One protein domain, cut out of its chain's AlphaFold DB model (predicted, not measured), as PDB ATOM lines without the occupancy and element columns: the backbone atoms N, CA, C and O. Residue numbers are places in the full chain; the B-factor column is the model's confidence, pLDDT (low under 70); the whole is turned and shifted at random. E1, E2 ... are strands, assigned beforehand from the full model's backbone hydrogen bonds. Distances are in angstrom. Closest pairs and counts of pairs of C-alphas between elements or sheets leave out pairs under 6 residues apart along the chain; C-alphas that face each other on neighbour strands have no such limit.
ATOM      1  N   TRP A 385     174.190 192.342 234.119       84.25
ATOM      2  CA  TRP A 385     173.591 193.280 233.163       84.25
ATOM      3  C   TRP A 385     174.234 194.667 233.217       84.25
ATOM      4  O   TRP A 385     174.781 195.069 234.241       84.25
ATOM      5  N   GLY A 386     174.124 195.422 232.123       85.25
ATOM      6  CA  GLY A 386     174.394 196.860 232.097       85.25
ATOM      7  C   GLY A 386     173.156 197.663 231.697       85.25
ATOM      8  O   GLY A 386     172.370 197.209 230.869       85.25
ATOM      9  N   ASP A 387     172.977 198.847 232.276       83.62
ATOM     10  CA  ASP A 387     171.904 199.797 231.951       83.62
ATOM     11  C   ASP A 387     172.416 201.258 232.020       83.62
ATOM     12  O   ASP A 387     173.621 201.498 232.098       83.62
ATOM     13  N   ASN A 388     171.521 202.255 231.951       85.50
ATOM     14  CA  ASN A 388     171.899 203.679 231.992       85.50
ATOM     15  C   ASN A 388     172.524 204.118 233.339       85.50
ATOM     16  O   ASN A 388     173.020 205.238 233.451       85.50
ATOM     17  N   GLU A 389     172.496 203.267 234.365       90.19
ATOM     18  CA  GLU A 389     173.033 203.546 235.693       90.19
ATOM     19  C   GLU A 389     174.374 202.846 235.963       90.19
ATOM     20  O   GLU A 389     175.058 203.242 236.910       90.19
ATOM     21  N   GLY A 390     174.784 201.846 235.169       91.31
ATOM     22  CA  GLY A 390     176.046 201.123 235.384       91.31
ATOM     23  C   GLY A 390     176.111 199.686 234.846       91.31
ATOM     24  O   GLY A 390     175.327 199.296 233.985       91.31
ATOM     25  N   LEU A 391     177.067 198.906 235.372       91.25
ATOM     26  CA  LEU A 391     177.256 197.462 235.150       91.25
ATOM     27  C   LEU A 391     177.101 196.722 236.483       91.25
ATOM     28  O   LEU A 391     177.750 197.088 237.460       91.25
ATOM     29  N   PHE A 392     176.287 195.673 236.519       91.75
ATOM     30  CA  PHE A 392     175.811 195.061 237.755       91.75
ATOM     31  C   PHE A 392     175.774 193.534 237.672       91.75
ATOM     32  O   PHE A 392     175.549 192.975 236.600       91.75
ATOM     33  N   ALA A 393     175.950 192.860 238.814       93.19
ATOM     34  CA  ALA A 393     175.788 191.412 238.925       93.19
ATOM     35  C   ALA A 393     175.154 190.969 240.251       93.19
ATOM     36  O   ALA A 393     175.569 191.419 241.324       93.19
ATOM     37  N   ARG A 394     174.193 190.045 240.184       91.69
ATOM     38  CA  ARG A 394     173.580 189.375 241.342       91.69
ATOM     39  C   ARG A 394     173.877 187.875 241.322       91.69
ATOM     40  O   ARG A 394     174.269 187.366 240.284       91.69
ATOM     41  N   ASP A 395     173.727 187.178 242.440       90.69
ATOM     42  CA  ASP A 395     173.728 185.707 242.452       90.69
ATOM     43  C   ASP A 395     172.330 185.132 242.139       90.69
ATOM     44  O   ASP A 395     171.385 185.883 241.885       90.69
ATOM     45  N   GLU A 396     172.207 183.800 242.124       89.62
ATOM     46  CA  GLU A 396     170.945 183.091 241.847       89.62
ATOM     47  C   GLU A 396     169.837 183.418 242.863       89.62
ATOM     48  O   GLU A 396     168.658 183.384 242.515       89.62
ATOM     49  N   ASP A 397     170.212 183.821 244.082       90.94
ATOM     50  CA  ASP A 397     169.291 184.246 245.142       90.94
ATOM     51  C   ASP A 397     168.887 185.732 245.017       90.94
ATOM     52  O   ASP A 397     168.071 186.245 245.788       90.94
ATOM     53  N   GLY A 398     169.448 186.453 244.042       88.50
ATOM     54  CA  GLY A 398     169.208 187.876 243.818       88.50
ATOM     55  C   GLY A 398     170.033 188.801 244.721       88.50
ATOM     56  O   GLY A 398     169.801 190.018 244.733       88.50
ATOM     57  N   THR A 399     171.015 188.285 245.456       93.06
ATOM     58  CA  THR A 399     171.911 189.075 246.307       93.06
ATOM     59  C   THR A 399     172.884 189.879 245.453       93.06
ATOM     60  O   THR A 399     173.364 189.426 244.422       93.06
ATOM     61  N   ALA A 400     173.178 191.113 245.864       94.62
ATOM     62  CA  ALA A 400     174.139 191.973 245.179       94.62
ATOM     63  C   ALA A 400     175.577 191.426 245.293       94.62
ATOM     64  O   ALA A 400     176.046 191.174 246.406       94.62
ATOM     65  N   VAL A 401     176.271 191.297 244.153       95.31
ATOM     66  CA  VAL A 401     177.647 190.766 244.067       95.31
ATOM     67  C   VAL A 401     178.632 191.803 243.536       95.31
ATOM     68  O   VAL A 401     179.674 192.000 244.148       95.31
ATOM     69  N   PHE A 402     178.332 192.483 242.429       95.38
ATOM     70  CA  PHE A 402     179.261 193.425 241.786       95.38
ATOM     71  C   PHE A 402     178.519 194.625 241.192       95.38
ATOM     72  O   PHE A 402     177.423 194.458 240.660       95.38
ATOM     73  N   ALA A 403     179.114 195.815 241.271       95.75
ATOM     74  CA  ALA A 403     178.613 197.027 240.631       95.75
ATOM     75  C   ALA A 403     179.743 197.963 240.180       95.75
ATOM     76  O   ALA A 403     180.685 198.211 240.929       95.75
ATOM     77  N   VAL A 404     179.587 198.553 238.996       96.50
ATOM     78  CA  VAL A 404     180.285 199.761 238.530       96.50
ATOM     79  C   VAL A 404     179.218 200.800 238.233       96.50
ATOM     80  O   VAL A 404     178.371 200.573 237.370       96.50
ATOM     81  N   VAL A 405     179.234 201.926 238.937       96.62
ATOM     82  CA  VAL A 405     178.129 202.891 238.918       96.62
ATOM     83  C   VAL A 405     178.459 204.099 238.043       96.62
ATOM     84  O   VAL A 405     179.519 204.705 238.165       96.62
ATOM     85  N   GLY A 406     177.538 204.481 237.156       95.69
ATOM     86  CA  GLY A 406     177.654 205.629 236.247       95.69
ATOM     87  C   GLY A 406     176.888 206.888 236.680       95.69
ATOM     88  O   GLY A 406     177.041 207.935 236.045       95.69
ATOM     89  N   VAL A 407     176.084 206.807 237.743       95.50
ATOM     90  CA  VAL A 407     175.180 207.870 238.229       95.50
ATOM     91  C   VAL A 407     175.356 208.132 239.727       95.50
ATOM     92  O   VAL A 407     175.854 207.280 240.452       95.50
ATOM     93  N   ASP A 408     174.930 209.298 240.210       95.62
ATOM     94  CA  ASP A 408     174.955 209.599 241.645       95.62
ATOM     95  C   ASP A 408     173.729 209.023 242.367       95.62
ATOM     96  O   ASP A 408     172.608 209.091 241.864       95.62
ATOM     97  N   GLY A 409     173.932 208.492 243.576       87.88
ATOM     98  CA  GLY A 409     172.848 208.071 244.469       87.88
ATOM     99  C   GLY A 409     172.283 206.674 244.197       87.88
ATOM    100  O   GLY A 409     171.263 206.308 244.785       87.88
ATOM    101  N   LYS A 410     172.932 205.866 243.349       94.25
ATOM    102  CA  LYS A 410     172.542 204.466 243.127       94.25
ATOM    103  C   LYS A 410     172.773 203.666 244.407       94.25
ATOM    104  O   LYS A 410     173.876 203.654 244.940       94.25
ATOM    105  N   SER A 411     171.756 202.951 244.887       94.50
ATOM    106  CA  SER A 411     171.933 201.993 245.982       94.50
ATOM    107  C   SER A 411     172.225 200.598 245.437       94.50
ATOM    108  O   SER A 411     171.518 200.108 244.550       94.50
ATOM    109  N   TRP A 412     173.248 199.947 245.984       96.06
ATOM    110  CA  TRP A 412     173.637 198.591 245.624       96.06
ATOM    111  C   TRP A 412     173.998 197.778 246.862       96.06
ATOM    112  O   TRP A 412     174.767 198.231 247.701       96.06
ATOM    113  N   GLY A 413     173.393 196.596 247.023       93.56
ATOM    114  CA  GLY A 413     173.628 195.758 248.204       93.56
ATOM    115  C   GLY A 413     173.405 196.480 249.540       93.56
ATOM    116  O   GLY A 413     174.057 196.136 250.513       93.56
ATOM    117  N   GLY A 414     172.539 197.503 249.580       94.00
ATOM    118  CA  GLY A 414     172.289 198.328 250.769       94.00
ATOM    119  C   GLY A 414     173.276 199.482 250.999       94.00
ATOM    120  O   GLY A 414     173.158 200.164 252.013       94.00
ATOM    121  N   VAL A 415     174.215 199.733 250.082       94.31
ATOM    122  CA  VAL A 415     175.206 200.821 250.160       94.31
ATOM    123  C   VAL A 415     174.906 201.885 249.093       94.31
ATOM    124  O   VAL A 415     174.660 201.525 247.940       94.31
ATOM    125  N   PRO A 416     174.862 203.185 249.437       94.75
ATOM    126  CA  PRO A 416     174.751 204.261 248.456       94.75
ATOM    127  C   PRO A 416     176.095 204.493 247.752       94.75
ATOM    128  O   PRO A 416     177.123 204.627 248.409       94.75
ATOM    129  N   LEU A 417     176.068 204.565 246.423       96.56
ATOM    130  CA  LEU A 417     177.233 204.737 245.558       96.56
ATOM    131  C   LEU A 417     177.097 206.012 244.716       96.56
ATOM    132  O   LEU A 417     176.004 206.371 244.260       96.56
ATOM    133  N   GLY A 418     178.219 206.701 244.531       96.44
ATOM    134  CA  GLY A 418     178.357 207.854 243.652       96.44
ATOM    135  C   GLY A 418     178.773 207.469 242.234       96.44
ATOM    136  O   GLY A 418     179.156 206.331 241.938       96.44
ATOM    137  N   LYS A 419     178.738 208.451 241.334       96.50
ATOM    138  CA  LYS A 419     179.197 208.267 239.960       96.50
ATOM    139  C   LYS A 419     180.686 207.899 239.914       96.50
ATOM    140  O   LYS A 419     181.562 208.694 240.258       96.50
ATOM    141  N   GLY A 420     180.964 206.743 239.322       94.75
ATOM    142  CA  GLY A 420     182.292 206.174 239.113       94.75
ATOM    143  C   GLY A 420     182.777 205.271 240.245       94.75
ATOM    144  O   GLY A 420     183.919 204.817 240.177       94.75
ATOM    145  N   ASP A 421     181.937 205.003 241.245       97.88
ATOM    146  CA  ASP A 421     182.241 204.040 242.298       97.88
ATOM    147  C   ASP A 421     182.183 202.599 241.776       97.88
ATOM    148  O   ASP A 421     181.430 202.270 240.850       97.88
ATOM    149  N   VAL A 422     182.969 201.726 242.406       97.88
ATOM    150  CA  VAL A 422     182.968 200.278 242.153       97.88
ATOM    151  C   VAL A 422     182.768 199.551 243.470       97.88
ATOM    152  O   VAL A 422     183.423 199.878 244.455       97.88
ATOM    153  N   MET A 423     181.898 198.548 243.500       96.56
ATOM    154  CA  MET A 423     181.620 197.776 244.707       96.56
ATOM    155  C   MET A 423     181.550 196.278 244.414       96.56
ATOM    156  O   MET A 423     180.991 195.863 243.399       96.56
ATOM    157  N   ILE A 424     182.077 195.469 245.334       96.69
ATOM    158  CA  ILE A 424     181.949 194.009 245.348       96.69
ATOM    159  C   ILE A 424     181.380 193.587 246.704       96.69
ATOM    160  O   ILE A 424     181.997 193.869 247.728       96.69
ATOM    161  N   GLY A 425     180.229 192.919 246.718       95.31
ATOM    162  CA  GLY A 425     179.531 192.455 247.920       95.31
ATOM    163  C   GLY A 425     178.314 193.301 248.303       95.31
ATOM    164  O   GLY A 425     177.684 193.946 247.461       95.31
ATOM    165  N   ASN A 426     177.958 193.273 249.589       94.62
ATOM    166  CA  ASN A 426     176.776 193.942 250.139       94.62
ATOM    167  C   ASN A 426     176.967 194.311 251.624       94.62
ATOM    168  O   ASN A 426     177.891 193.843 252.282       94.62
ATOM    169  N   SER A 427     176.089 195.147 252.177       93.88
ATOM    170  CA  SER A 427     176.205 195.654 253.549       93.88
ATOM    171  C   SER A 427     176.025 194.591 254.640       93.88
ATOM    172  O   SER A 427     176.533 194.780 255.745       93.88
ATOM    173  N   THR A 428     175.347 193.477 254.348       91.06
ATOM    174  CA  THR A 428     175.093 192.396 255.314       91.06
ATOM    175  C   THR A 428     176.289 191.451 255.441       91.06
ATOM    176  O   THR A 428     176.677 191.110 256.554       91.06
ATOM    177  N   ALA A 429     176.871 191.029 254.315       88.00
ATOM    178  CA  ALA A 429     177.985 190.074 254.275       88.00
ATOM    179  C   ALA A 429     179.375 190.738 254.274       88.00
ATOM    180  O   ALA A 429     180.374 190.063 254.507       88.00
ATOM    181  N   GLY A 430     179.436 192.044 254.012       92.12
ATOM    182  CA  GLY A 430     180.674 192.790 253.816       92.12
ATOM    183  C   GLY A 430     180.949 193.088 252.344       92.12
ATOM    184  O   GLY A 430     180.388 192.470 251.432       92.12
ATOM    185  N   TYR A 431     181.793 194.092 252.110       94.50
ATOM    186  CA  TYR A 431     182.068 194.585 250.767       94.50
ATOM    187  C   TYR A 431     183.450 195.225 250.610       94.50
ATOM    188  O   TYR A 431     184.040 195.741 251.560       94.50
ATOM    189  N   LEU A 432     183.934 195.217 249.368       95.06
ATOM    190  CA  LEU A 432     185.009 196.073 248.875       95.06
ATOM    191  C   LEU A 432     184.374 197.229 248.104       95.06
ATOM    192  O   LEU A 432     183.531 196.988 247.245       95.06
ATOM    193  N   GLN A 433     184.782 198.465 248.377       95.38
ATOM    194  CA  GLN A 433     184.320 199.647 247.648       95.38
ATOM    195  C   GLN A 433     185.506 200.498 247.210       95.38
ATOM    196  O   GLN A 433     186.338 200.861 248.033       95.38
ATOM    197  N   PHE A 434     185.548 200.863 245.935       97.31
ATOM    198  CA  PHE A 434     186.286 202.022 245.459       97.31
ATOM    199  C   PHE A 434     185.329 203.213 245.385       97.31
ATOM    200  O   PHE A 434     184.380 203.189 244.603       97.31
ATOM    201  N   ASP A 435     185.584 204.237 246.194       95.06
ATOM    202  CA  ASP A 435     184.915 205.536 246.109       95.06
ATOM    203  C   ASP A 435     185.778 206.456 245.247       95.06
ATOM    204  O   ASP A 435     186.877 206.868 245.647       95.06
ATOM    205  N   ARG A 436     185.290 206.772 244.046       96.00
ATOM    206  CA  ARG A 436     186.026 207.615 243.097       96.00
ATOM    207  C   ARG A 436     186.154 209.043 243.615       96.00
ATOM    208  O   ARG A 436     187.182 209.680 243.383       96.00
ATOM    209  N   SER A 437     185.110 209.559 244.259       93.44
ATOM    210  CA  SER A 437     185.057 210.942 244.731       93.44
ATOM    211  C   SER A 437     186.030 211.181 245.889       93.44
ATOM    212  O   SER A 437     186.712 212.206 245.917       93.44
ATOM    213  N   ALA A 438     186.171 210.192 246.774       92.12
ATOM    214  CA  ALA A 438     187.128 210.189 247.874       92.12
ATOM    215  C   ALA A 438     188.511 209.635 247.488       92.12
ATOM    216  O   ALA A 438     189.447 209.733 248.280       92.12
ATOM    217  N   GLN A 439     188.651 209.052 246.290       91.75
ATOM    218  CA  GLN A 439     189.852 208.350 245.818       91.75
ATOM    219  C   GLN A 439     190.322 207.261 246.794       91.75
ATOM    220  O   GLN A 439     191.513 207.135 247.084       91.75
ATOM    221  N   SER A 440     189.380 206.482 247.327       90.81
ATOM    222  CA  SER A 440     189.661 205.526 248.401       90.81
ATOM    223  C   SER A 440     189.176 204.120 248.068       90.81
ATOM    224  O   SER A 440     188.154 203.953 247.408       90.81
ATOM    225  N   VAL A 441     189.914 203.109 248.538       92.00
ATOM    226  CA  VAL A 441     189.465 201.710 248.560       92.00
ATOM    227  C   VAL A 441     189.193 201.324 250.007       92.00
ATOM    228  O   VAL A 441     190.077 201.431 250.854       92.00
ATOM    229  N   SER A 442     187.975 200.870 250.278       89.25
ATOM    230  CA  SER A 442     187.509 200.449 251.595       89.25
ATOM    231  C   SER A 442     187.142 198.970 251.592       89.25
ATOM    232  O   SER A 442     186.521 198.477 250.652       89.25
ATOM    233  N   LEU A 443     187.504 198.279 252.670       88.50
ATOM    234  CA  LEU A 443     187.065 196.924 252.995       88.50
ATOM    235  C   LEU A 443     186.205 197.021 254.253       88.50
ATOM    236  O   LEU A 443     186.698 197.424 255.305       88.50
ATOM    237  N   VAL A 444     184.918 196.699 254.143       88.88
ATOM    238  CA  VAL A 444     183.944 196.842 255.233       88.88
ATOM    239  C   VAL A 444     183.385 195.475 255.588       88.88
ATOM    240  O   VAL A 444     182.934 194.746 254.709       88.88
ATOM    241  N   ASN A 445     183.421 195.131 256.880       86.19
ATOM    242  CA  ASN A 445     182.975 193.837 257.421       86.19
ATOM    243  C   ASN A 445     183.562 192.624 256.675       86.19
ATOM    244  O   ASN A 445     182.906 191.601 256.526       86.19
TER     245      ASN A 445
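What this domain is: This is residues 385 to 445 of the 646 residues of an uncharacterized protein of Chloroflexi bacterium (UniProt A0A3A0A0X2). A twisted six-stranded wall, E1 E2 E3 E6 E7 E8, has the small hairpin of E4 and E5 over one face beside its middle strands E3 and E6; its other face is bare. The printed part has 61 residues with eight named strands, E1 to E8 in chain order, and no named helix: the class is all strand. Both sheets are antiparallel. The whole is compact, with a radius of gyration of the C-alphas of 10.6 A, and flat, spanning 31 by 29 by 13 A.

Where its parts are: E1, residues 385 to 387, begins at C-alpha 385 (173.591, 193.280, 233.163). E2 is residues 390 to 394, 13.4 A long, and E3 residues 400 to 405, 13.2 A. E4, residues 410 to 412, and E5, residues 415 to 417, are short. E6 is residues 422 to 426, 11.9 A, and E7 residues 430 to 435, 15.5 A. E8, residues 440 to 444, 12.4 A, ends at C-alpha 444 (183.944, 196.842, 255.233).

How they stand to each other: E1 E2 E3 form a meander, each strand the antiparallel neighbour of the one before, and so do E6 E7 E8. N 385 and O 392 of the hairpin E1 and E2 are 2.9 A apart; N 404 and O 391 of E2 and E3, 2.8 A. E3 and E6 are antiparallel at 159 degrees, with N 403 and O 423 at 2.8 A. In the hairpin E4 and E5, N 417 and O 410 are 2.8 A apart. The closest C-alphas of E3 and E4, Ala 400 and Trp 412, are 6.7 A apart; those of E5 and E6, Val 415 and Asn 426, 7.1 A. N 424 and O 432 of E6 and E7 are 2.8 A apart, as are N 442 and O 433 of E7 and E8. The edge strands E1 and E8 are apart.

The domain as a whole: The C-alphas farthest apart, Glu 396 and Ala 438, are 32.1 A apart. The seven links are tight and the printed part has no cut. Mean pLDDT of the printed part is 92.9; no printed residue is under 70.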